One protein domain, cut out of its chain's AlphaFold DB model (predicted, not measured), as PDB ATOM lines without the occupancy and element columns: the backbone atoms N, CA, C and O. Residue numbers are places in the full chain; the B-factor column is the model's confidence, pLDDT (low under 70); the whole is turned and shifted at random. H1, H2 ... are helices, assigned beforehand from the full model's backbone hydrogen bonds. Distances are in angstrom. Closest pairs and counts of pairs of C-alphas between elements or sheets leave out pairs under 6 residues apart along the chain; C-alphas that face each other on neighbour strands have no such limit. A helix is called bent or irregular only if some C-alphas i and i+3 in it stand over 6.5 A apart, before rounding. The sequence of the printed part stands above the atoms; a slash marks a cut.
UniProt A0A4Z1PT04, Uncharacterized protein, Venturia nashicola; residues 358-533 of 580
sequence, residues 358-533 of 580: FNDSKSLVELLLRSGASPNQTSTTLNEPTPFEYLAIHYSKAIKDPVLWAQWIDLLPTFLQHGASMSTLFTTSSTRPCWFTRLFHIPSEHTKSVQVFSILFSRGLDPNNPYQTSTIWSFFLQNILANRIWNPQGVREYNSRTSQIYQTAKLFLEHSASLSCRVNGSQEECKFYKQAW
ATOM      1  N   PHE A 358     -25.419 -26.897  51.926       60.09
ATOM      2  CA  PHE A 358     -25.424 -28.256  51.406       60.09
ATOM      3  C   PHE A 358     -26.828 -28.863  51.302       60.09
ATOM      4  O   PHE A 358     -27.119 -29.543  50.318       60.09
ATOM      5  N   ASN A 359     -27.720 -28.601  52.264       68.50
ATOM      6  CA  ASN A 359     -29.101 -29.103  52.205       68.50
ATOM      7  C   ASN A 359     -29.890 -28.464  51.051       68.50
ATOM      8  O   ASN A 359     -30.648 -29.149  50.353       68.50
ATOM      9  N   ASP A 360     -29.646 -27.178  50.804       71.88
ATOM     10  CA  ASP A 360     -30.206 -26.458  49.660       71.88
ATOM     11  C   ASP A 360     -29.655 -27.021  48.340       71.88
ATOM     12  O   ASP A 360     -30.408 -27.244  47.389       71.88
ATOM     13  N   SER A 361     -28.357 -27.351  48.310       78.00
ATOM     14  CA  SER A 361     -27.703 -27.961  47.148       78.00
ATOM     15  C   SER A 361     -28.245 -29.361  46.836       78.00
ATOM     16  O   SER A 361     -28.507 -29.659  45.673       78.00
ATOM     17  N   LYS A 362     -28.487 -30.213  47.846       82.88
ATOM     18  CA  LYS A 362     -29.090 -31.548  47.655       82.88
ATOM     19  C   LYS A 362     -30.479 -31.448  47.024       82.88
ATOM     20  O   LYS A 362     -30.750 -32.122  46.031       82.88
ATOM     21  N   SER A 363     -31.333 -30.580  47.570       81.56
ATOM     22  CA  SER A 363     -32.699 -30.377  47.070       81.56
ATOM     23  C   SER A 363     -32.700 -29.873  45.625       81.56
ATOM     24  O   SER A 363     -33.511 -30.312  44.810       81.56
ATOM     25  N   LEU A 364     -31.759 -28.987  45.289       81.81
ATOM     26  CA  LEU A 364     -31.582 -28.485  43.931       81.81
ATOM     27  C   LEU A 364     -31.086 -29.575  42.969       81.81
ATOM     28  O   LEU A 364     -31.626 -29.701  41.875       81.81
ATOM     29  N   VAL A 365     -30.107 -30.388  43.373       86.94
ATOM     30  CA  VAL A 365     -29.616 -31.524  42.573       86.94
ATOM     31  C   VAL A 365     -30.740 -32.523  42.295       86.94
ATOM     32  O   VAL A 365     -30.935 -32.920  41.148       86.94
ATOM     33  N   GLU A 366     -31.523 -32.890  43.313       88.06
ATOM     34  CA  GLU A 366     -32.689 -33.765  43.150       88.06
ATOM     35  C   GLU A 366     -33.733 -33.160  42.206       88.06
ATOM     36  O   GLU A 366     -34.261 -33.863  41.345       88.06
ATOM     37  N   LEU A 367     -34.016 -31.860  42.334       83.25
ATOM     38  CA  LEU A 367     -34.947 -31.155  41.456       83.25
ATOM     39  C   LEU A 367     -34.466 -31.164  39.999       83.25
ATOM     40  O   LEU A 367     -35.257 -31.459  39.104       83.25
ATOM     41  N   LEU A 368     -33.184 -30.881  39.755       83.12
ATOM     42  CA  LEU A 368     -32.598 -30.874  38.412       83.12
ATOM     43  C   LEU A 368     -32.634 -32.270  37.780       83.12
ATOM     44  O   LEU A 368     -33.081 -32.415  36.644       83.12
ATOM     45  N   LEU A 369     -32.252 -33.308  38.532       90.38
ATOM     46  CA  LEU A 369     -32.321 -34.701  38.075       90.38
ATOM     47  C   LEU A 369     -33.765 -35.136  37.769       90.38
ATOM     48  O   LEU A 369     -34.019 -35.765  36.740       90.38
ATOM     49  N   ARG A 370     -34.739 -34.760  38.611       88.44
ATOM     50  CA  ARG A 370     -36.176 -34.998  38.359       88.44
ATOM     51  C   ARG A 370     -36.713 -34.221  37.163       88.44
ATOM     52  O   ARG A 370     -37.642 -34.691  36.518       88.44
ATOM     53  N   SER A 371     -36.105 -33.083  36.852       82.88
ATOM     54  CA  SER A 371     -36.420 -32.269  35.672       82.88
ATOM     55  C   SER A 371     -35.719 -32.771  34.401       82.88
ATOM     56  O   SER A 371     -35.732 -32.092  33.378       82.88
ATOM     57  N   GLY A 372     -35.085 -33.949  34.446       89.19
ATOM     58  CA  GLY A 372     -34.464 -34.584  33.284       89.19
ATOM     59  C   GLY A 372     -33.005 -34.201  33.039       89.19
ATOM     60  O   GLY A 372     -32.465 -34.593  32.006       89.19
ATOM     61  N   ALA A 373     -32.341 -33.483  33.958       88.69
ATOM     62  CA  ALA A 373     -30.894 -33.273  33.869       88.69
ATOM     63  C   ALA A 373     -30.176 -34.626  33.781       88.69
ATOM     64  O   ALA A 373     -30.368 -35.494  34.636       88.69
ATOM     65  N   SER A 374     -29.327 -34.811  32.769       93.88
ATOM     66  CA  SER A 374     -28.554 -36.047  32.655       93.88
ATOM     67  C   SER A 374     -27.355 -36.015  33.614       93.88
ATOM     68  O   SER A 374     -26.508 -35.123  33.499       93.88
ATOM     69  N   PRO A 375     -27.202 -37.001  34.521       95.44
ATOM     70  CA  PRO A 375     -26.040 -37.082  35.411       95.44
ATOM     71  C   PRO A 375     -24.722 -37.344  34.666       95.44
ATOM     72  O   PRO A 375     -23.647 -37.161  35.237       95.44
ATOM     73  N   ASN A 376     -24.804 -37.766  33.400       94.06
ATOM     74  CA  ASN A 376     -23.667 -38.089  32.537       94.06
ATOM     75  C   ASN A 376     -23.376 -36.997  31.504       94.06
ATOM     76  O   ASN A 376     -22.575 -37.221  30.597       94.06
ATOM     77  N   GLN A 377     -24.059 -35.851  31.571       89.44
ATOM     78  CA  GLN A 377     -23.870 -34.804  30.578       89.44
ATOM     79  C   GLN A 377     -22.477 -34.191  30.709       89.44
ATOM     80  O   GLN A 377     -22.116 -33.647  31.752       89.44
ATOM     81  N   THR A 378     -21.693 -34.273  29.638       84.38
ATOM     82  CA  THR A 378     -20.408 -33.584  29.533       84.38
ATOM     83  C   THR A 378     -20.623 -32.166  29.015       84.38
ATOM     84  O   THR A 378     -21.436 -31.920  28.119       84.38
ATOM     85  N   SER A 379     -19.884 -31.209  29.573       77.94
ATOM     86  CA  SER A 379     -19.815 -29.855  29.021       77.94
ATOM     87  C   SER A 379     -18.978 -29.902  27.742       77.94
ATOM     88  O   SER A 379     -17.771 -30.156  27.788       77.94
ATOM     89  N   THR A 380     -19.610 -29.692  26.583       69.94
ATOM     90  CA  THR A 380     -18.962 -29.796  25.261       69.94
ATOM     91  C   THR A 380     -17.831 -28.787  25.056       69.94
ATOM     92  O   THR A 380     -17.038 -28.939  24.134       69.94
ATOM     93  N   THR A 381     -17.759 -27.743  25.881       68.31
ATOM     94  CA  THR A 381     -16.840 -26.617  25.691       68.31
ATOM     95  C   THR A 381     -15.528 -26.749  26.463       68.31
ATOM     96  O   THR A 381     -14.573 -26.066  26.101       68.31
ATOM     97  N   LEU A 382     -15.441 -27.592  27.503       64.94
ATOM     98  CA  LEU A 382     -14.341 -27.489  28.478       64.94
ATOM     99  C   LEU A 382     -13.716 -28.813  28.960       64.94
ATOM    100  O   LEU A 382     -12.870 -28.775  29.852       64.94
ATOM    101  N   ASN A 383     -14.055 -29.977  28.380       75.44
ATOM    102  CA  ASN A 383     -13.615 -31.288  28.908       75.44
ATOM    103  C   ASN A 383     -13.848 -31.393  30.431       75.44
ATOM    104  O   ASN A 383     -13.035 -31.953  31.176       75.44
ATOM    105  N   GLU A 384     -14.932 -30.783  30.907       83.12
ATOM    106  CA  GLU A 384     -15.268 -30.785  32.322       83.12
ATOM    107  C   GLU A 384     -15.813 -32.153  32.728       83.12
ATOM    108  O   GLU A 384     -16.458 -32.825  31.916       83.12
ATOM    109  N   PRO A 385     -15.573 -32.566  33.985       85.12
ATOM    110  CA  PRO A 385     -16.219 -33.738  34.544       85.12
ATOM    111  C   PRO A 385     -17.741 -33.654  34.397       85.12
ATOM    112  O   PRO A 385     -18.338 -32.590  34.545       85.12
ATOM    113  N   THR A 386     -18.379 -34.791  34.164       90.25
ATOM    114  CA  THR A 386     -19.835 -34.914  34.289       90.25
ATOM    115  C   THR A 386     -20.282 -34.620  35.728       90.25
ATOM    116  O   THR A 386     -19.491 -34.776  36.668       90.25
ATOM    117  N   PRO A 387     -21.559 -34.266  35.959       91.81
ATOM    118  CA  PRO A 387     -22.112 -34.139  37.305       91.81
ATOM    119  C   PRO A 387     -21.811 -35.336  38.212       91.81
ATOM    120  O   PRO A 387     -21.446 -35.172  39.380       91.81
ATOM    121  N   PHE A 388     -21.909 -36.551  37.670       92.94
ATOM    122  CA  PHE A 388     -21.602 -37.762  38.421       92.94
ATOM    123  C   PHE A 388     -20.101 -37.925  38.705       92.94
ATOM    124  O   PHE A 388     -19.718 -38.336  39.800       92.94
ATOM    125  N   GLU A 389     -19.228 -37.532  37.775       88.88
ATOM    126  CA  GLU A 389     -17.785 -37.495  38.029       88.88
ATOM    127  C   GLU A 389     -17.414 -36.446  39.085       88.88
ATOM    128  O   GLU A 389     -16.530 -36.703  39.901       88.88
ATOM    129  N   TYR A 390     -18.097 -35.295  39.146       88.44
ATOM    130  CA  TYR A 390     -17.929 -34.335  40.244       88.44
ATOM    131  C   TYR A 390     -18.285 -34.955  41.598       88.44
ATOM    132  O   TYR A 390     -17.501 -34.837  42.546       88.44
ATOM    133  N   LEU A 391     -19.411 -35.678  41.684       90.12
ATOM    134  CA  LEU A 391     -19.769 -36.429  42.891       90.12
ATOM    135  C   LEU A 391     -18.643 -37.405  43.264       90.12
ATOM    136  O   LEU A 391     -18.175 -37.410  44.404       90.12
ATOM    137  N   ALA A 392     -18.146 -38.177  42.299       87.00
ATOM    138  CA  ALA A 392     -17.048 -39.114  42.502       87.00
ATOM    139  C   ALA A 392     -15.764 -38.410  42.996       87.00
ATOM    140  O   ALA A 392     -15.163 -38.816  43.990       87.00
ATOM    141  N   ILE A 393     -15.362 -37.294  42.387       84.31
ATOM    142  CA  ILE A 393     -14.194 -36.501  42.812       84.31
ATOM    143  C   ILE A 393     -14.344 -36.028  44.265       84.31
ATOM    144  O   ILE A 393     -13.369 -36.050  45.027       84.31
ATOM    145  N   HIS A 394     -15.560 -35.654  44.670       84.94
ATOM    146  CA  HIS A 394     -15.844 -35.177  46.019       84.94
ATOM    147  C   HIS A 394     -15.695 -36.254  47.101       84.94
ATOM    148  O   HIS A 394     -15.430 -35.921  48.256       84.94
ATOM    149  N   TYR A 395     -15.773 -37.539  46.742       85.62
ATOM    150  CA  TYR A 395     -15.662 -38.663  47.678       85.62
ATOM    151  C   TYR A 395     -14.463 -38.548  48.628       85.62
ATOM    152  O   TYR A 395     -14.596 -38.749  49.830       85.62
ATOM    153  N   SER A 396     -13.284 -38.159  48.124       82.94
ATOM    154  CA  SER A 396     -12.078 -38.055  48.961       82.94
ATOM    155  C   SER A 396     -12.136 -36.946  50.016       82.94
ATOM    156  O   SER A 396     -11.423 -37.030  51.017       82.94
ATOM    157  N   LYS A 397     -12.950 -35.907  49.786       84.75
ATOM    158  CA  LYS A 397     -13.252 -34.882  50.791       84.75
ATOM    159  C   LYS A 397     -14.334 -35.406  51.736       84.75
ATOM    160  O   LYS A 397     -14.114 -35.434  52.941       84.75
ATOM    161  N   ALA A 398     -15.435 -35.907  51.171       86.19
ATOM    162  CA  ALA A 398     -16.588 -36.403  51.915       86.19
ATOM    163  C   ALA A 398     -16.223 -37.498  52.921       86.19
ATOM    164  O   ALA A 398     -16.675 -37.473  54.052       86.19
ATOM    165  N   ILE A 399     -15.339 -38.426  52.561       87.06
ATOM    166  CA  ILE A 399     -14.968 -39.529  53.450       87.06
ATOM    167  C   ILE A 399     -14.282 -39.061  54.744       87.06
ATOM    168  O   ILE A 399     -14.312 -39.783  55.734       87.06
ATOM    169  N   LYS A 400     -13.682 -37.866  54.766       87.44
ATOM    170  CA  LYS A 400     -12.989 -37.322  55.946       87.44
ATOM    171  C   LYS A 400     -13.903 -36.505  56.858       87.44
ATOM    172  O   LYS A 400     -13.522 -36.226  57.988       87.44
ATOM    173  N   ASP A 401     -15.080 -36.124  56.375       86.75
ATOM    174  CA  ASP A 401     -16.020 -35.257  57.076       86.75
ATOM    175  C   ASP A 401     -17.358 -35.998  57.261       86.75
ATOM    176  O   ASP A 401     -18.006 -36.336  56.271       86.75
ATOM    177  N   PRO A 402     -17.799 -36.280  58.500       88.19
ATOM    178  CA  PRO A 402     -19.038 -37.019  58.746       88.19
ATOM    179  C   PRO A 402     -20.294 -36.385  58.130       88.19
ATOM    180  O   PRO A 402     -21.194 -37.115  57.713       88.19
ATOM    181  N   VAL A 403     -20.361 -35.052  58.059       86.06
ATOM    182  CA  VAL A 403     -21.513 -34.321  57.513       86.06
ATOM    183  C   VAL A 403     -21.523 -34.441  55.994       86.06
ATOM    184  O   VAL A 403     -22.530 -34.851  55.413       86.06
ATOM    185  N   LEU A 404     -20.382 -34.176  55.351       84.25
ATOM    186  CA  LEU A 404     -20.253 -34.340  53.900       84.25
ATOM    187  C   LEU A 404     -20.415 -35.805  53.481       84.25
ATOM    188  O   LEU A 404     -20.943 -36.071  52.405       84.25
ATOM    189  N   TRP A 405     -19.986 -36.757  54.315       90.81
ATOM    190  CA  TRP A 405     -20.199 -38.185  54.092       90.81
ATOM    191  C   TRP A 405     -21.685 -38.536  54.037       90.81
ATOM    192  O   TRP A 405     -22.116 -39.170  53.076       90.81
ATOM    193  N   ALA A 406     -22.466 -38.105  55.034       89.94
ATOM    194  CA  ALA A 406     -23.905 -38.363  55.092       89.94
ATOM    195  C   ALA A 406     -24.641 -37.788  53.868       89.94
ATOM    196  O   ALA A 406     -25.518 -38.424  53.296       89.94
ATOM    197  N   GLN A 407     -24.238 -36.610  53.402       85.94
ATOM    198  CA  GLN A 407     -24.833 -35.994  52.214       85.94
ATOM    199  C   GLN A 407     -24.414 -36.700  50.925       85.94
ATOM    200  O   GLN A 407     -25.230 -36.945  50.037       85.94
ATOM    201  N   TRP A 408     -23.131 -37.042  50.820       91.19
ATOM    202  CA  TRP A 408     -22.593 -37.732  49.657       91.19
ATOM    203  C   TRP A 408     -23.232 -39.115  49.487       91.19
ATOM    204  O   TRP A 408     -23.622 -39.479  48.377       91.19
ATOM    205  N   ILE A 409     -23.382 -39.863  50.586       93.75
ATOM    206  CA  ILE A 409     -23.968 -41.204  50.558       93.75
ATOM    207  C   ILE A 409     -25.465 -41.172  50.239       93.75
ATOM    208  O   ILE A 409     -25.955 -42.087  49.585       93.75
ATOM    209  N   ASP A 410     -26.163 -40.099  50.617       92.06
ATOM    210  CA  ASP A 410     -27.559 -39.859  50.249       92.06
ATOM    211  C   ASP A 410     -27.732 -39.512  48.764       92.06
ATOM    212  O   ASP A 410     -28.709 -39.921  48.139       92.06
ATOM    213  N   LEU A 411     -26.803 -38.742  48.187       92.75
ATOM    214  CA  LEU A 411     -26.870 -38.324  46.784       92.75
ATOM    215  C   LEU A 411     -26.535 -39.461  45.816       92.75
ATOM    216  O   LEU A 411     -27.114 -39.530  44.731       92.75
ATOM    217  N   LEU A 412     -25.619 -40.359  46.185       94.88
ATOM    218  CA  LEU A 412     -25.171 -41.442  45.309       94.88
ATOM    219  C   LEU A 412     -26.337 -42.298  44.751       94.88
ATOM    220  O   LEU A 412     -26.410 -42.449  43.527       94.88
ATOM    221  N   PRO A 413     -27.277 -42.822  45.567       95.50
ATOM    222  CA  PRO A 413     -28.448 -43.539  45.067       95.50
ATOM    223  C   PRO A 413     -29.305 -42.716  44.104       95.50
ATOM    224  O   PRO A 413     -29.808 -43.278  43.132       95.50
ATOM    225  N   THR A 414     -29.461 -41.411  44.351       94.94
ATOM    226  CA  THR A 414     -30.237 -40.502  43.496       94.94
ATOM    227  C   THR A 414     -29.611 -40.399  42.109       94.94
ATOM    228  O   THR A 414     -30.298 -40.591  41.111       94.94
ATOM    229  N   PHE A 415     -28.297 -40.187  42.018       96.06
ATOM    230  CA  PHE A 415     -27.604 -40.160  40.727       96.06
ATOM    231  C   PHE A 415     -27.781 -41.476  39.962       96.06
ATOM    232  O   PHE A 415     -28.157 -41.468  38.789       96.06
ATOM    233  N   LEU A 416     -27.571 -42.612  40.633       95.88
ATOM    234  CA  LEU A 416     -27.721 -43.939  40.024       95.88
ATOM    235  C   LEU A 416     -29.163 -44.204  39.566       95.88
ATOM    236  O   LEU A 416     -29.374 -44.777  38.502       95.88
ATOM    237  N   GLN A 417     -30.161 -43.744  40.325       95.69
ATOM    238  CA  GLN A 417     -31.575 -43.842  39.951       95.69
ATOM    239  C   GLN A 417     -31.910 -43.051  38.684       95.69
ATOM    240  O   GLN A 417     -32.744 -43.492  37.898       95.69
ATOM    241  N   HIS A 418     -31.256 -41.910  38.480       95.38
ATOM    242  CA  HIS A 418     -31.428 -41.059  37.304       95.38
ATOM    243  C   HIS A 418     -30.473 -41.427  36.152       95.38
ATOM    244  O   HIS A 418     -30.228 -40.620  35.257       95.38
ATOM    245  N   GLY A 419     -29.943 -42.655  36.149       95.81
ATOM    246  CA  GLY A 419     -29.181 -43.199  35.026       95.81
ATOM    247  C   GLY A 419     -27.708 -42.802  35.004       95.81
ATOM    248  O   GLY A 419     -27.089 -42.848  33.941       95.81
ATOM    249  N   ALA A 420     -27.120 -42.409  36.138       95.12
ATOM    250  CA  ALA A 420     -25.680 -42.189  36.224       95.12
ATOM    251  C   ALA A 420     -24.908 -43.445  35.795       95.12
ATOM    252  O   ALA A 420     -25.147 -44.552  36.282       95.12
ATOM    253  N   SER A 421     -23.988 -43.269  34.853       92.25
ATOM    254  CA  SER A 421     -23.272 -44.363  34.224       92.25
ATOM    255  C   SER A 421     -22.185 -44.868  35.155       92.25
ATOM    256  O   SER A 421     -21.210 -44.173  35.419       92.25
ATOM    257  N   MET A 422     -22.288 -46.122  35.593       89.62
ATOM    258  CA  MET A 422     -21.228 -46.742  36.391       89.62
ATOM    259  C   MET A 422     -19.900 -46.833  35.634       89.62
ATOM    260  O   MET A 422     -18.854 -46.931  36.265       89.62
ATOM    261  N   SER A 423     -19.906 -46.760  34.296       85.88
ATOM    262  CA  SER A 423     -18.667 -46.785  33.515       85.88
ATOM    263  C   SER A 423     -17.738 -45.607  33.826       85.88
ATOM    264  O   SER A 423     -16.520 -45.782  33.809       85.88
ATOM    265  N   THR A 424     -18.285 -44.439  34.187       82.31
ATOM    266  CA  THR A 424     -17.488 -43.251  34.548       82.31
ATOM    267  C   THR A 424     -16.799 -43.401  35.904       82.31
ATOM    268  O   THR A 424     -15.838 -42.701  36.210       82.31
ATOM    269  N   LEU A 425     -17.219 -44.370  36.720       80.38
ATOM    270  CA  LEU A 425     -16.520 -44.714  37.956       80.38
ATOM    271  C   LEU A 425     -15.153 -45.340  37.655       80.38
ATOM    272  O   LEU A 425     -14.231 -45.210  38.463       80.38
ATOM    273  N   PHE A 426     -15.022 -45.984  36.489       82.06
ATOM    274  CA  PHE A 426     -13.835 -46.712  36.040       82.06
ATOM    275  C   PHE A 426     -12.936 -45.910  35.098       82.06
ATOM    276  O   PHE A 426     -11.810 -46.336  34.833       82.06
ATOM    277  N   THR A 427     -13.394 -44.767  34.584       76.94
ATOM    278  CA  THR A 427     -12.600 -43.957  33.661       76.94
ATOM    279  C   THR A 427     -11.409 -43.336  34.391       76.94
ATOM    280  O   THR A 427     -11.522 -42.633  35.397       76.94
ATOM    281  N   THR A 428     -10.211 -43.622  33.887       63.97
ATOM    282  CA  THR A 428      -8.982 -42.911  34.246       63.97
ATOM    283  C   THR A 428      -8.792 -41.756  33.276       63.97
ATOM    284  O   THR A 428      -8.664 -41.993  32.075       63.97
ATOM    285  N   SER A 429      -8.704 -40.523  33.775       67.81
ATOM    286  CA  SER A 429      -8.113 -39.440  32.986       67.81
ATOM    287  C   SER A 429      -6.600 -39.419  33.213       67.81
ATOM    288  O   SER A 429      -6.114 -39.846  34.262       67.81
ATOM    289  N   SER A 430      -5.832 -38.897  32.254       61.38
ATOM    290  CA  SER A 430      -4.370 -38.751  32.379       61.38
ATOM    291  C   SER A 430      -3.942 -37.947  33.614       61.38
ATOM    292  O   SER A 430      -2.815 -38.076  34.082       61.38
ATOM    293  N   THR A 431      -4.845 -37.129  34.154       62.94
ATOM    294  CA  THR A 431      -4.591 -36.217  35.271       62.94
ATOM    295  C   THR A 431      -5.215 -36.666  36.590       62.94
ATOM    296  O   THR A 431      -4.921 -36.059  37.622       62.94
ATOM    297  N   ARG A 432      -6.083 -37.690  36.606       64.69
ATOM    298  CA  ARG A 432      -6.810 -38.089  37.821       64.69
ATOM    299  C   ARG A 432      -6.855 -39.608  37.983       64.69
ATOM    300  O   ARG A 432      -7.318 -40.308  37.085       64.69
ATOM    301  N   PRO A 433      -6.441 -40.134  39.153       63.62
ATOM    302  CA  PRO A 433      -6.593 -41.551  39.437       63.62
ATOM    303  C   PRO A 433      -8.080 -41.903  39.471       63.62
ATOM    304  O   PRO A 433      -8.866 -41.165  40.075       63.62
ATOM    305  N   CYS A 434      -8.423 -43.029  38.841       78.94
ATOM    306  CA  CYS A 434      -9.775 -43.574  38.789       78.94
ATOM    307  C   CYS A 434     -10.407 -43.567  40.183       78.94
ATOM    308  O   CYS A 434      -9.796 -44.000  41.168       78.94
ATOM    309  N   TRP A 435     -11.632 -43.050  40.261       80.88
ATOM    310  CA  TRP A 435     -12.371 -42.977  41.511       80.88
ATOM    311  C   TRP A 435     -12.546 -44.356  42.144       80.88
ATOM    312  O   TRP A 435     -12.332 -44.501  43.347       80.88
ATOM    313  N   PHE A 436     -12.828 -45.375  41.329       83.00
ATOM    314  CA  PHE A 436     -12.980 -46.747  41.792       83.00
ATOM    315  C   PHE A 436     -11.751 -47.245  42.561       83.00
ATOM    316  O   PHE A 436     -11.875 -47.808  43.647       83.00
ATOM    317  N   THR A 437     -10.544 -46.940  42.075       82.00
ATOM    318  CA  THR A 437      -9.289 -47.278  42.764       82.00
ATOM    319  C   THR A 437      -9.202 -46.640  44.156       82.00
ATOM    320  O   THR A 437      -8.656 -47.233  45.085       82.00
ATOM    321  N   ARG A 438      -9.789 -45.450  44.353       80.31
ATOM    322  CA  ARG A 438      -9.789 -44.764  45.657       80.31
ATOM    323  C   ARG A 438     -10.648 -45.470  46.704       80.31
ATOM    324  O   ARG A 438     -10.323 -45.350  47.883       80.31
ATOM    325  N   LEU A 439     -11.681 -46.222  46.308       81.19
ATOM    326  CA  LEU A 439     -12.507 -46.999  47.246       81.19
ATOM    327  C   LEU A 439     -11.683 -48.043  48.014       81.19
ATOM    328  O   LEU A 439     -12.017 -48.377  49.150       81.19
ATOM    329  N   PHE A 440     -10.579 -48.509  47.422       77.06
ATOM    330  CA  PHE A 440      -9.707 -49.530  48.006       77.06
ATOM    331  C   PHE A 440      -8.499 -48.969  48.763       77.06
ATOM    332  O   PHE A 440      -7.876 -49.686  49.548       77.06
ATOM    333  N   HIS A 441      -8.141 -47.700  48.544       73.44
ATOM    334  CA  HIS A 441      -6.894 -47.128  49.058       73.44
ATOM    335  C   HIS A 441      -7.009 -46.377  50.383       73.44
ATOM    336  O   HIS A 441      -5.966 -45.985  50.895       73.44
ATOM    337  N   ILE A 442      -8.203 -46.159  50.949       66.19
ATOM    338  CA  ILE A 442      -8.364 -45.360  52.177       66.19
ATOM    339  C   ILE A 442      -8.481 -46.294  53.392       66.19
ATOM    340  O   ILE A 442      -9.570 -46.782  53.689       66.19
ATOM    341  N   PRO A 443      -7.375 -46.577  54.114       60.03
ATOM    342  CA  PRO A 443      -7.311 -47.693  55.050       60.03
ATOM    343  C   PRO A 443      -8.115 -47.501  56.333       60.03
ATOM    344  O   PRO A 443      -8.431 -48.480  56.999       60.03
ATOM    345  N   SER A 444      -8.370 -46.250  56.710       65.00
ATOM    346  CA  SER A 444      -9.031 -45.880  57.961       65.00
ATOM    347  C   SER A 444     -10.557 -45.860  57.856       65.00
ATOM    348  O   SER A 444     -11.226 -45.724  58.871       65.00
ATOM    349  N   GLU A 445     -11.115 -46.006  56.651       69.12
ATOM    350  CA  GLU A 445     -12.524 -45.707  56.366       69.12
ATOM    351  C   GLU A 445     -13.252 -46.863  55.655       69.12
ATOM    352  O   GLU A 445     -14.255 -46.639  54.985       69.12
ATOM    353  N   HIS A 446     -12.788 -48.117  55.754       71.12
ATOM    354  CA  HIS A 446     -13.389 -49.193  54.941       71.12
ATOM    355  C   HIS A 446     -14.863 -49.483  55.265       71.12
ATOM    356  O   HIS A 446     -15.555 -50.010  54.402       71.12
ATOM    357  N   THR A 447     -15.389 -49.123  56.443       81.62
ATOM    358  CA  THR A 447     -16.847 -49.170  56.706       81.62
ATOM    359  C   THR A 447     -17.627 -48.330  55.697       81.62
ATOM    360  O   THR A 447     -18.679 -48.752  55.220       81.62
ATOM    361  N   LYS A 448     -17.084 -47.170  55.320       89.00
ATOM    362  CA  LYS A 448     -17.652 -46.301  54.290       89.00
ATOM    363  C   LYS A 448     -17.554 -46.953  52.914       89.00
ATOM    364  O   LYS A 448     -18.535 -46.942  52.180       89.00
ATOM    365  N   SER A 449     -16.434 -47.609  52.598       85.62
ATOM    366  CA  SER A 449     -16.289 -48.370  51.349       85.62
ATOM    367  C   SER A 449     -17.315 -49.503  51.231       85.62
ATOM    368  O   SER A 449     -17.938 -49.630  50.179       85.62
ATOM    369  N   VAL A 450     -17.554 -50.282  52.297       89.69
ATOM    370  CA  VAL A 450     -18.602 -51.326  52.327       89.69
ATOM    371  C   VAL A 450     -19.973 -50.721  52.009       89.69
ATOM    372  O   VAL A 450     -20.711 -51.266  51.190       89.69
ATOM    373  N   GLN A 451     -20.292 -49.566  52.602       92.62
ATOM    374  CA  GLN A 451     -21.547 -48.857  52.348       92.62
ATOM    375  C   GLN A 451     -21.671 -48.403  50.883       92.62
ATOM    376  O   GLN A 451     -22.725 -48.594  50.277       92.62
ATOM    377  N   VAL A 452     -20.599 -47.864  50.284       93.06
ATOM    378  CA  VAL A 452     -20.596 -47.502  48.855       93.06
ATOM    379  C   VAL A 452     -20.833 -48.727  47.984       93.06
ATOM    380  O   VAL A 452     -21.706 -48.690  47.121       93.06
ATOM    381  N   PHE A 453     -20.092 -49.816  48.207       92.88
ATOM    382  CA  PHE A 453     -20.263 -51.039  47.422       92.88
ATOM    383  C   PHE A 453     -21.675 -51.598  47.547       92.88
ATOM    384  O   PHE A 453     -22.239 -52.020  46.544       92.88
ATOM    385  N   SER A 454     -22.273 -51.542  48.738       94.88
ATOM    386  CA  SER A 454     -23.645 -52.009  48.949       94.88
ATOM    387  C   SER A 454     -24.628 -51.229  48.074       94.88
ATOM    388  O   SER A 454     -25.452 -51.831  47.385       94.88
ATOM    389  N   ILE A 455     -24.475 -49.903  48.002       95.50
ATOM    390  CA  ILE A 455     -25.284 -49.056  47.118       95.50
ATOM    391  C   ILE A 455     -25.021 -49.392  45.649       95.50
ATOM    392  O   ILE A 455     -25.973 -49.606  44.902       95.50
ATOM    393  N   LEU A 456     -23.757 -49.471  45.227       94.94
ATOM    394  CA  LEU A 456     -23.411 -49.749  43.831       94.94
ATOM    395  C   LEU A 456     -23.960 -51.105  43.368       94.94
ATOM    396  O   LEU A 456     -24.585 -51.181  42.312       94.94
ATOM    397  N   PHE A 457     -23.790 -52.157  44.165       94.62
ATOM    398  CA  PHE A 457     -24.310 -53.483  43.850       94.62
ATOM    399  C   PHE A 457     -25.841 -53.524  43.838       94.62
ATOM    400  O   PHE A 457     -26.421 -54.056  42.894       94.62
ATOM    401  N   SER A 458     -26.508 -52.853  44.789       95.00
ATOM    402  CA  SER A 458     -27.977 -52.728  44.790       95.00
ATOM    403  C   SER A 458     -28.533 -52.017  43.549       95.00
ATOM    404  O   SER A 458     -29.709 -52.153  43.219       95.00
ATOM    405  N   ARG A 459     -27.685 -51.254  42.848       95.31
ATOM    406  CA  ARG A 459     -28.009 -50.535  41.612       95.31
ATOM    407  C   ARG A 459     -27.471 -51.224  40.354       95.31
ATOM    408  O   ARG A 459     -27.481 -50.614  39.291       95.31
ATOM    409  N   GLY A 460     -27.039 -52.481  40.460       93.38
ATOM    410  CA  GLY A 460     -26.677 -53.313  39.312       93.38
ATOM    411  C   GLY A 460     -25.202 -53.282  38.924       93.38
ATOM    412  O   GLY A 460     -24.871 -53.650  37.798       93.38
ATOM    413  N   LEU A 461     -24.300 -52.861  39.818       93.62
ATOM    414  CA  LEU A 461     -22.877 -53.073  39.578       93.62
ATOM    415  C   LEU A 461     -22.591 -54.583  39.535       93.62
ATOM    416  O   LEU A 461     -22.842 -55.281  40.509       93.62
ATOM    417  N   ASP A 462     -22.039 -55.092  38.435       92.06
ATOM    418  CA  ASP A 462     -21.569 -56.479  38.379       92.06
ATOM    419  C   ASP A 462     -20.111 -56.543  38.876       92.06
ATOM    420  O   ASP A 462     -19.236 -55.916  38.264       92.06
ATOM    421  N   PRO A 463     -19.799 -57.287  39.956       91.88
ATOM    422  CA  PRO A 463     -18.421 -57.466  40.421       91.88
ATOM    423  C   PRO A 463     -17.498 -58.126  39.380       91.88
ATOM    424  O   PRO A 463     -16.274 -58.028  39.495       91.88
ATOM    425  N   ASN A 464     -18.053 -58.773  38.355       90.62
ATOM    426  CA  ASN A 464     -17.316 -59.401  37.259       90.62
ATOM    427  C   ASN A 464     -17.099 -58.477  36.056       90.62
ATOM    428  O   ASN A 464     -16.455 -58.893  35.082       90.62
ATOM    429  N   ASN A 465     -17.598 -57.235  36.110       88.81
ATOM    430  CA  ASN A 465     -17.368 -56.268  35.047       88.81
ATOM    431  C   ASN A 465     -15.862 -56.053  34.831       88.81
ATOM    432  O   ASN A 465     -15.087 -56.002  35.798       88.81
ATOM    433  N   PRO A 466     -15.424 -55.939  33.564       85.88
ATOM    434  CA  PRO A 466     -14.027 -55.706  33.246       85.88
ATOM    435  C   PRO A 466     -13.578 -54.342  33.780       85.88
ATOM    436  O   PRO A 466     -14.211 -53.317  33.539       85.88
ATOM    437  N   TYR A 467     -12.450 -54.342  34.482       84.06
ATOM    438  CA  TYR A 467     -11.766 -53.169  34.997       84.06
ATOM    439  C   TYR A 467     -10.267 -53.274  34.703       84.06
ATOM    440  O   TYR A 467      -9.548 -54.105  35.269       84.06
ATOM    441  N   GLN A 468      -9.793 -52.412  33.799       84.12
ATOM    442  CA  GLN A 468      -8.434 -52.461  33.257       84.12
ATOM    443  C   GLN A 468      -8.125 -53.848  32.661       84.12
ATOM    444  O   GLN A 468      -8.789 -54.281  31.723       84.12
ATOM    445  N   THR A 469      -7.126 -54.549  33.195       82.88
ATOM    446  CA  THR A 469      -6.691 -55.882  32.754       82.88
ATOM    447  C   THR A 469      -7.370 -57.028  33.505       82.88
ATOM    448  O   THR A 469      -7.048 -58.187  33.262       82.88
ATOM    449  N   SER A 470      -8.288 -56.735  34.429       86.12
ATOM    450  CA  SER A 470      -8.889 -57.726  35.327       86.12
ATOM    451  C   SER A 470     -10.390 -57.470  35.513       86.12
ATOM    452  O   SER A 470     -10.954 -56.634  34.813       86.12
ATOM    453  N   THR A 471     -11.082 -58.197  36.392       88.12
ATOM    454  CA  THR A 471     -12.442 -57.801  36.812       88.12
ATOM    455  C   THR A 471     -12.375 -56.905  38.046       88.12
ATOM    456  O   THR A 471     -11.365 -56.888  38.749       88.12
ATOM    457  N   ILE A 472     -13.457 -56.190  38.346       89.81
ATOM    458  CA  ILE A 472     -13.602 -55.418  39.591       89.81
ATOM    459  C   ILE A 472     -13.262 -56.274  40.824       89.81
ATOM    460  O   ILE A 472     -12.488 -55.851  41.688       89.81
ATOM    461  N   TRP A 473     -13.777 -57.502  40.873       90.38
ATOM    462  CA  TRP A 473     -13.473 -58.477  41.916       90.38
ATOM    463  C   TRP A 473     -11.991 -58.863  41.968       90.38
ATOM    464  O   TRP A 473     -11.368 -58.825  43.030       90.38
ATOM    465  N   SER A 474     -11.396 -59.173  40.816       86.94
ATOM    466  CA  SER A 474      -9.967 -59.499  40.710       86.94
ATOM    467  C   SER A 474      -9.095 -58.367  41.244       86.94
ATOM    468  O   SER A 474      -8.163 -58.604  42.010       86.94
ATOM    469  N   PHE A 475      -9.417 -57.133  40.856       86.81
ATOM    470  CA  PHE A 475      -8.685 -55.939  41.251       86.81
ATOM    471  C   PHE A 475      -8.770 -55.696  42.762       86.81
ATOM    472  O   PHE A 475      -7.775 -55.329  43.391       86.81
ATOM    473  N   PHE A 476      -9.934 -55.939  43.369       87.69
ATOM    474  CA  PHE A 476     -10.093 -55.886  44.820       87.69
ATOM    475  C   PHE A 476      -9.183 -56.897  45.529       87.69
ATOM    476  O   PHE A 476      -8.418 -56.515  46.418       87.69
ATOM    477  N   LEU A 477      -9.188 -58.164  45.095       85.44
ATOM    478  CA  LEU A 477      -8.310 -59.193  45.660       85.44
ATOM    479  C   LEU A 477      -6.828 -58.827  45.490       85.44
ATOM    480  O   LEU A 477      -6.052 -58.950  46.440       85.44
ATOM    481  N   GLN A 478      -6.442 -58.319  44.312       82.88
ATOM    482  CA  GLN A 478      -5.097 -57.793  44.024       82.88
ATOM    483  C   GLN A 478      -4.688 -56.709  45.006       82.88
ATOM    484  O   GLN A 478      -3.594 -56.782  45.559       82.88
ATOM    485  N   ASN A 479      -5.575 -55.765  45.308       81.00
ATOM    486  CA  ASN A 479      -5.286 -54.717  46.280       81.00
ATOM    487  C   ASN A 479      -5.163 -55.236  47.715       81.00
ATOM    488  O   ASN A 479      -4.328 -54.718  48.459       81.00
ATOM    489  N   ILE A 480      -5.940 -56.246  48.112       76.94
ATOM    490  CA  ILE A 480      -5.805 -56.868  49.439       76.94
ATOM    491  C   ILE A 480      -4.414 -57.492  49.600       76.94
ATOM    492  O   ILE A 480      -3.736 -57.251  50.604       76.94
ATOM    493  N   LEU A 481      -3.980 -58.265  48.600       70.88
ATOM    494  CA  LEU A 481      -2.703 -58.974  48.633       70.88
ATOM    495  C   LEU A 481      -1.499 -58.039  48.441       70.88
ATOM    496  O   LEU A 481      -0.522 -58.134  49.186       70.88
ATOM    497  N   ALA A 482      -1.562 -57.110  47.482       71.12
ATOM    498  CA  ALA A 482      -0.450 -56.221  47.142       71.12
ATOM    499  C   ALA A 482      -0.136 -55.212  48.252       71.12
ATOM    500  O   ALA A 482       1.031 -54.965  48.554       71.12
ATOM    501  N   ASN A 483      -1.158 -54.664  48.916       64.56
ATOM    502  CA  ASN A 483      -0.956 -53.641  49.945       64.56
ATOM    503  C   ASN A 483      -0.434 -54.201  51.282       64.56
ATOM    504  O   ASN A 483      -0.413 -53.461  52.266       64.56
ATOM    505  N   ARG A 484      -0.043 -55.488  51.355       57.12
ATOM    506  CA  ARG A 484       0.371 -56.186  52.593       57.12
ATOM    507  C   ARG A 484      -0.543 -55.871  53.781       57.12
ATOM    508  O   ARG A 484      -0.102 -55.850  54.928       57.12
ATOM    509  N   ILE A 485      -1.829 -55.631  53.512       54.09
ATOM    510  CA  ILE A 485      -2.834 -55.461  54.566       54.09
ATOM    511  C   ILE A 485      -2.867 -56.736  55.412       54.09
ATOM    512  O   ILE A 485      -3.053 -56.698  56.623       54.09
ATOM    513  N   TRP A 486      -2.541 -57.848  54.757       52.06
ATOM    514  CA  TRP A 486      -2.176 -59.117  55.346       52.06
ATOM    515  C   TRP A 486      -0.753 -59.117  55.928       52.06
ATOM    516  O   TRP A 486       0.154 -59.751  55.390       52.06
ATOM    517  N   ASN A 487      -0.533 -58.421  57.045       55.41
ATOM    518  CA  ASN A 487       0.583 -58.761  57.928       55.41
ATOM    519  C   ASN A 487       0.042 -59.499  59.165       55.41
ATOM    520  O   ASN A 487      -0.366 -58.841  60.123       55.41
ATOM    521  N   PRO A 488       0.048 -60.846  59.179       53.41
ATOM    522  CA  PRO A 488      -0.517 -61.639  60.274       53.41
ATOM    523  C   PRO A 488       0.211 -61.461  61.622       53.41
ATOM    524  O   PRO A 488      -0.203 -62.039  62.621       53.41
ATOM    525  N   GLN A 489       1.295 -60.677  61.675       54.88
ATOM    526  CA  GLN A 489       2.117 -60.482  62.872       54.88
ATOM    527  C   GLN A 489       1.716 -59.259  63.729       54.88
ATOM    528  O   GLN A 489       2.209 -59.125  64.846       54.88
ATOM    529  N   GLY A 490       0.824 -58.373  63.261       55.56
ATOM    530  CA  GLY A 490       0.369 -57.196  64.023       55.56
ATOM    531  C   GLY A 490      -1.038 -57.384  64.591       55.56
ATOM    532  O   GLY A 490      -2.002 -57.188  63.882       55.56
ATOM    533  N   VAL A 491      -1.196 -57.757  65.861       52.75
ATOM    534  CA  VAL A 491      -2.427 -58.430  66.348       52.75
ATOM    535  C   VAL A 491      -3.625 -57.511  66.696       52.75
ATOM    536  O   VAL A 491      -4.736 -58.012  66.829       52.75
ATOM    537  N   ARG A 492      -3.474 -56.182  66.852       52.88
ATOM    538  CA  ARG A 492      -4.568 -55.328  67.404       52.88
ATOM    539  C   ARG A 492      -5.276 -54.385  66.422       52.88
ATOM    540  O   ARG A 492      -6.500 -54.415  66.370       52.88
ATOM    541  N   GLU A 493      -4.567 -53.601  65.608       54.22
ATOM    542  CA  GLU A 493      -5.196 -52.778  64.541       54.22
ATOM    543  C   GLU A 493      -5.702 -53.622  63.357       54.22
ATOM    544  O   GLU A 493      -6.455 -53.169  62.497       54.22
ATOM    545  N   TYR A 494      -5.302 -54.887  63.337       57.84
ATOM    546  CA  TYR A 494      -5.602 -55.843  62.291       57.84
ATOM    547  C   TYR A 494      -7.050 -56.337  62.314       57.84
ATOM    548  O   TYR A 494      -7.596 -56.647  61.259       57.84
ATOM    549  N   ASN A 495      -7.725 -56.341  63.467       66.75
ATOM    550  CA  ASN A 495      -9.064 -56.926  63.571       66.75
ATOM    551  C   ASN A 495     -10.151 -56.087  62.881       66.75
ATOM    552  O   ASN A 495     -10.998 -56.649  62.188       66.75
ATOM    553  N   SER A 496     -10.127 -54.753  63.007       72.69
ATOM    554  CA  SER A 496     -11.149 -53.893  62.384       72.69
ATOM    555  C   SER A 496     -11.012 -53.861  60.862       72.69
ATOM    556  O   SER A 496     -11.992 -54.063  60.146       72.69
ATOM    557  N   ARG A 497      -9.783 -53.695  60.363       73.81
ATOM    558  CA  ARG A 497      -9.491 -53.662  58.927       73.81
ATOM    559  C   ARG A 497      -9.746 -55.010  58.253       73.81
ATOM    560  O   ARG A 497     -10.321 -55.046  57.167       73.81
ATOM    561  N   THR A 498      -9.367 -56.114  58.898       77.00
ATOM    562  CA  THR A 498      -9.635 -57.466  58.380       77.00
ATOM    563  C   THR A 498     -11.133 -57.758  58.357       77.00
ATOM    564  O   THR A 498     -11.629 -58.270  57.358       77.00
ATOM    565  N   SER A 499     -11.874 -57.351  59.395       79.62
ATOM    566  CA  SER A 499     -13.339 -57.466  59.426       79.62
ATOM    567  C   SER A 499     -14.004 -56.710  58.268       79.62
ATOM    568  O   SER A 499     -14.884 -57.243  57.601       79.62
ATOM    569  N   GLN A 500     -13.541 -55.502  57.941       80.44
ATOM    570  CA  GLN A 500     -14.097 -54.717  56.832       80.44
ATOM    571  C   GLN A 500     -13.743 -55.290  55.452       80.44
ATOM    572  O   GLN A 500     -14.587 -55.311  54.552       80.44
ATOM    573  N   ILE A 501     -12.512 -55.782  55.274       82.75
ATOM    574  CA  ILE A 501     -12.117 -56.509  54.059       82.75
ATOM    575  C   ILE A 501     -12.999 -57.739  53.881       82.75
ATOM    576  O   ILE A 501     -13.494 -57.983  52.784       82.75
ATOM    577  N   TYR A 502     -13.240 -58.472  54.967       83.81
ATOM    578  CA  TYR A 502     -14.129 -59.620  54.972       83.81
ATOM    579  C   TYR A 502     -15.566 -59.232  54.606       83.81
ATOM    580  O   TYR A 502     -16.150 -59.861  53.732       83.81
ATOM    581  N   GLN A 503     -16.118 -58.166  55.195       87.25
ATOM    582  CA  GLN A 503     -17.453 -57.660  54.857       87.25
ATOM    583  C   GLN A 503     -17.557 -57.239  53.389       87.25
ATOM    584  O   GLN A 503     -18.528 -57.579  52.722       87.25
ATOM    585  N   THR A 504     -16.539 -56.552  52.866       88.31
ATOM    586  CA  THR A 504     -16.495 -56.169  51.448       88.31
ATOM    587  C   THR A 504     -16.438 -57.416  50.569       88.31
ATOM    588  O   THR A 504     -17.218 -57.550  49.638       88.31
ATOM    589  N   ALA A 505     -15.568 -58.374  50.887       87.69
ATOM    590  CA  ALA A 505     -15.459 -59.621  50.143       87.69
ATOM    591  C   ALA A 505     -16.759 -60.440  50.183       87.69
ATOM    592  O   ALA A 505     -17.193 -60.940  49.151       87.69
ATOM    593  N   LYS A 506     -17.412 -60.529  51.348       88.06
ATOM    594  CA  LYS A 506     -18.727 -61.162  51.519       88.06
ATOM    595  C   LYS A 506     -19.759 -60.506  50.604       88.06
ATOM    596  O   LYS A 506     -20.413 -61.206  49.843       88.06
ATOM    597  N   LEU A 507     -19.817 -59.178  50.600       91.56
ATOM    598  CA  LEU A 507     -20.738 -58.412  49.766       91.56
ATOM    599  C   LEU A 507     -20.529 -58.660  48.259       91.56
ATOM    600  O   LEU A 507     -21.499 -58.766  47.514       91.56
ATOM    601  N   PHE A 508     -19.279 -58.787  47.801       91.81
ATOM    602  CA  PHE A 508     -18.978 -59.155  46.412       91.81
ATOM    603  C   PHE A 508     -19.514 -60.552  46.065       91.81
ATOM    604  O   PHE A 508     -20.112 -60.739  45.007       91.81
ATOM    605  N   LEU A 509     -19.327 -61.531  46.954       89.00
ATOM    606  CA  LEU A 509     -19.804 -62.903  46.750       89.00
ATOM    607  C   LEU A 509     -21.332 -62.990  46.765       89.00
ATOM    608  O   LEU A 509     -21.903 -63.696  45.939       89.00
ATOM    609  N   GLU A 510     -21.989 -62.239  47.653       90.31
ATOM    610  CA  GLU A 510     -23.455 -62.108  47.698       90.31
ATOM    611  C   GLU A 510     -24.029 -61.570  46.380       90.31
ATOM    612  O   GLU A 510     -25.159 -61.891  46.023       90.31
ATOM    613  N   HIS A 511     -23.236 -60.807  45.622       93.38
ATOM    614  CA  HIS A 511     -23.590 -60.282  44.300       93.38
ATOM    615  C   HIS A 511     -22.917 -61.053  43.154       93.38
ATOM    616  O   HIS A 511     -22.628 -60.491  42.100       93.38
ATOM    617  N   SER A 512     -22.696 -62.357  43.342       91.56
ATOM    618  CA  SER A 512     -22.237 -63.286  42.301       91.56
ATOM    619  C   SER A 512     -20.830 -63.008  41.758       91.56
ATOM    620  O   SER A 512     -20.540 -63.295  40.593       91.56
ATOM    621  N   ALA A 513     -19.918 -62.475  42.579       87.50
ATOM    622  CA  ALA A 513     -18.506 -62.401  42.206       87.50
ATOM    623  C   ALA A 513     -17.957 -63.796  41.876       87.50
ATOM    624  O   ALA A 513     -18.009 -64.726  42.684       87.50
ATOM    625  N   SER A 514     -17.412 -63.936  40.670       83.00
ATOM    626  CA  SER A 514     -16.894 -65.201  40.182       83.00
ATOM    627  C   SER A 514     -15.648 -65.599  40.957       83.00
ATOM    628  O   SER A 514     -14.653 -64.877  41.036       83.00
ATOM    629  N   LEU A 515     -15.679 -66.820  41.470       72.06
ATOM    630  CA  LEU A 515     -14.517 -67.482  42.051       72.06
ATOM    631  C   LEU A 515     -13.657 -68.165  40.988       72.06
ATOM    632  O   LEU A 515     -12.534 -68.592  41.269       72.06
ATOM    633  N   SER A 516     -14.180 -68.291  39.766       69.75
ATOM    634  CA  SER A 516     -13.406 -68.816  38.659       69.75
ATOM    635  C   SER A 516     -12.448 -67.731  38.173       69.75
ATOM    636  O   SER A 516     -12.841 -66.679  37.666       69.75
ATOM    637  N   CYS A 517     -11.150 -67.998  38.319       59.88
ATOM    638  CA  CYS A 517     -10.154 -67.349  37.482       59.88
ATOM    639  C   CYS A 517     -10.569 -67.650  36.037       59.88
ATOM    640  O   CYS A 517     -10.741 -68.831  35.703       59.88
ATOM    641  N   ARG A 518     -10.805 -66.621  35.207       58.09
ATOM    642  CA  ARG A 518     -11.188 -66.830  33.800       58.09
ATOM    643  C   ARG A 518     -10.234 -67.859  33.194       58.09
ATOM    644  O   ARG A 518      -9.040 -67.828  33.470       58.09
ATOM    645  N   VAL A 519     -10.756 -68.768  32.375       43.06
ATOM    646  CA  VAL A 519     -10.023 -69.939  31.847       43.06
ATOM    647  C   VAL A 519      -8.763 -69.555  31.037       43.06
ATOM    648  O   VAL A 519      -7.884 -70.389  30.851       43.06
ATOM    649  N   ASN A 520      -8.620 -68.280  30.656       50.47
ATOM    650  CA  ASN A 520      -7.440 -67.715  29.988       50.47
ATOM    651  C   ASN A 520      -6.494 -66.920  30.911       50.47
ATOM    652  O   ASN A 520      -5.554 -66.295  30.424       50.47
ATOM    653  N   GLY A 521      -6.744 -66.898  32.220       59.47
ATOM    654  CA  GLY A 521      -5.851 -66.279  33.192       59.47
ATOM    655  C   GLY A 521      -4.523 -67.023  33.246       59.47
ATOM    656  O   GLY A 521      -4.476 -68.251  33.120       59.47
ATOM    657  N   SER A 522      -3.423 -66.292  33.415       71.56
ATOM    658  CA  SER A 522      -2.108 -66.918  33.551       71.56
ATOM    659  C   SER A 522      -2.108 -67.880  34.749       71.56
ATOM    660  O   SER A 522      -2.864 -67.728  35.713       71.56
ATOM    661  N   GLN A 523      -1.233 -68.889  34.738       75.88
ATOM    662  CA  GLN A 523      -1.072 -69.795  35.884       75.88
ATOM    663  C   GLN A 523      -0.772 -69.029  37.192       75.88
ATOM    664  O   GLN A 523      -1.066 -69.511  38.288       75.88
ATOM    665  N   GLU A 524      -0.198 -67.832  37.076       72.62
ATOM    666  CA  GLU A 524       0.053 -66.906  38.178       72.62
ATOM    667  C   GLU A 524      -1.240 -66.313  38.738       72.62
ATOM    668  O   GLU A 524      -1.390 -66.259  39.954       72.62
ATOM    669  N   GLU A 525      -2.210 -65.971  37.888       67.31
ATOM    670  CA  GLU A 525      -3.514 -65.462  38.312       67.31
ATOM    671  C   GLU A 525      -4.286 -66.524  39.115       67.31
ATOM    672  O   GLU A 525      -4.776 -66.258  40.210       67.31
ATOM    673  N   CYS A 526      -4.279 -67.786  38.675       70.44
ATOM    674  CA  CYS A 526      -4.872 -68.888  39.445       70.44
ATOM    675  C   CYS A 526      -4.203 -69.092  40.819       70.44
ATOM    676  O   CYS A 526      -4.883 -69.348  41.817       70.44
ATOM    677  N   LYS A 527      -2.867 -68.996  40.890       76.62
ATOM    678  CA  LYS A 527      -2.133 -69.058  42.168       76.62
ATOM    679  C   LYS A 527      -2.495 -67.873  43.062       76.62
ATOM    680  O   LYS A 527      -2.661 -68.060  44.265       76.62
ATOM    681  N   PHE A 528      -2.647 -66.697  42.466       73.44
ATOM    682  CA  PHE A 528      -3.012 -65.461  43.136       73.44
ATOM    683  C   PHE A 528      -4.396 -65.556  43.797       73.44
ATOM    684  O   PHE A 528      -4.507 -65.344  45.005       73.44
ATOM    685  N   TYR A 529      -5.430 -65.971  43.055       72.56
ATOM    686  CA  TYR A 529      -6.774 -66.176  43.615       72.56
ATOM    687  C   TYR A 529      -6.756 -67.167  44.768       72.56
ATOM    688  O   TYR A 529      -7.356 -66.921  45.810       72.56
ATOM    689  N   LYS A 530      -6.023 -68.272  44.605       77.25
ATOM    690  CA  LYS A 530      -5.892 -69.277  45.654       77.25
ATOM    691  C   LYS A 530      -5.274 -68.693  46.929       77.25
ATOM    692  O   LYS A 530      -5.781 -68.971  48.008       77.25
ATOM    693  N   GLN A 531      -4.223 -67.881  46.816       77.81
ATOM    694  CA  GLN A 531      -3.597 -67.227  47.969       77.81
ATOM    695  C   GLN A 531      -4.527 -66.213  48.637       77.81
ATOM    696  O   GLN A 531      -4.644 -66.219  49.858       77.81
ATOM    697  N   ALA A 532      -5.220 -65.378  47.854       73.56
ATOM    698  CA  ALA A 532      -6.206 -64.433  48.384       73.56
ATOM    699  C   ALA A 532      -7.320 -65.165  49.141       73.56
ATOM    700  O   ALA A 532      -7.783 -64.714  50.186       73.56
ATOM    701  N   TRP A 533      -7.708 -66.331  48.630       71.19
ATOM    702  CA  TRP A 533      -8.753 -67.150  49.215       71.19
ATOM    703  C   TRP A 533      -8.329 -67.851  50.500       71.19
ATOM    704  O   TRP A 533      -9.038 -67.788  51.501       71.19
TER     705      TRP A 533
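This is residues 358 to 533 of the 580 residues of an uncharacterized protein of Venturia nashicola (UniProt A0A4Z1PT04). The chain is wound in stacked turns, a short solenoid with two layers of helices: H1, H3, H6 and H8 stand side by side in one row and run the same way, while H2, H5 and H7 make a second row alongside that runs against the first. H1 ends the first row at one end of the stack, and H9 crosses H7 at the other end; between these ends the small H4 packs on H2 and H5. In the second row H2 and H5 only just touch and H5 and H7 come close without clearly touching; residues 487 to 493, in the link from H7 to H8, stick out. The printed part has 176 residues with nine named helices, H1 to H9 in order along the chain, and no named strand; the class is all helix. The whole is compact, with a radius of gyration of the C-alphas of 17.5 A and spans of 50 by 39 by 31 A.

H1 is residues 358 to 370, 18.2 A from first to last C-alpha, and begins with C-alpha 358 at (-25.424, -28.256, 51.406). H2 is residues 387 to 398, 15.8 A long; it is only just irregular, with C-alphas 393 and 396 6.7 A apart. H3 is residues 402 to 417, 23.6 A long, and ends with C-alpha 417 at (-31.575, -43.842, 39.951). H4, residues 423 to 426, and H5, residues 435 to 441, are the short ones. H6 is residues 446 to 458, 18.1 A long, and H7 is residues 472 to 482, 15.2 A. H8, the longest helix, is residues 494 to 510 and 23.9 A long. H9 is residues 523 to 533, 15.6 A long, and ends with C-alpha 533 at (-8.753, -67.150, 49.215).

H1 touches H3 at a shallow tilt of 2 degrees, the same way; their closest C-alphas, of Glu 366 and Thr 414, are 7.2 A apart. H2 and H3 form a helical hairpin, opposite ways at a shallow tilt of 23 degrees, with the C-alphas of Ala 398 and Trp 405 closest at 4.6 A. H3, with residues 409 to 413 alone, only just touches H6, with 3 pairs of C-alphas within 8 A; Pro 413 and Ile 455 have the closest C-alphas, 6.7 A apart. H6 touches H8 at a shallow tilt of 5 degrees, the same way, closest at the C-alphas of Val 450 and Thr 504, 5.4 A. H2, with residues 392 to 396 alone, only just touches H5, with 3 pairs of C-alphas within 8 A; those of Ala 392 and Trp 435 are closest at 6.1 A. H4 touches H5, closest at the C-alphas of Leu 425 and Phe 436, 5.6 A. H5 and H7 are close but not clearly touching, with the C-alphas of Phe 440 and Asn 479 closest at 7.0 A. H7 and H9 touch about perpendicular, at 79 degrees, with the C-alphas of Leu 477 and Ala 532 closest at 6.3 A. H1 and H9 are apart. Every O i to N i+4 pair is within hydrogen-bond range in H1, H6, H7, H8 and H9; H2 has 6 of 8, H3 10 of 12, and H5 1 of 3 beside 4 of 4 O i to N i+3 pairs, while H4 is too short for an i+4 pair.

The two C-alphas farthest apart, of Ser 371 and Gln 489, are 55.0 A apart. The printed part has no cut. The links H1 to H2, H6 to H7, H7 to H8 and H8 to H9 are long. The mean pLDDT of the printed part is 80.6; 35 residues are under 70, among them residues 428 to 433, 483 to 495 and 516 to 521.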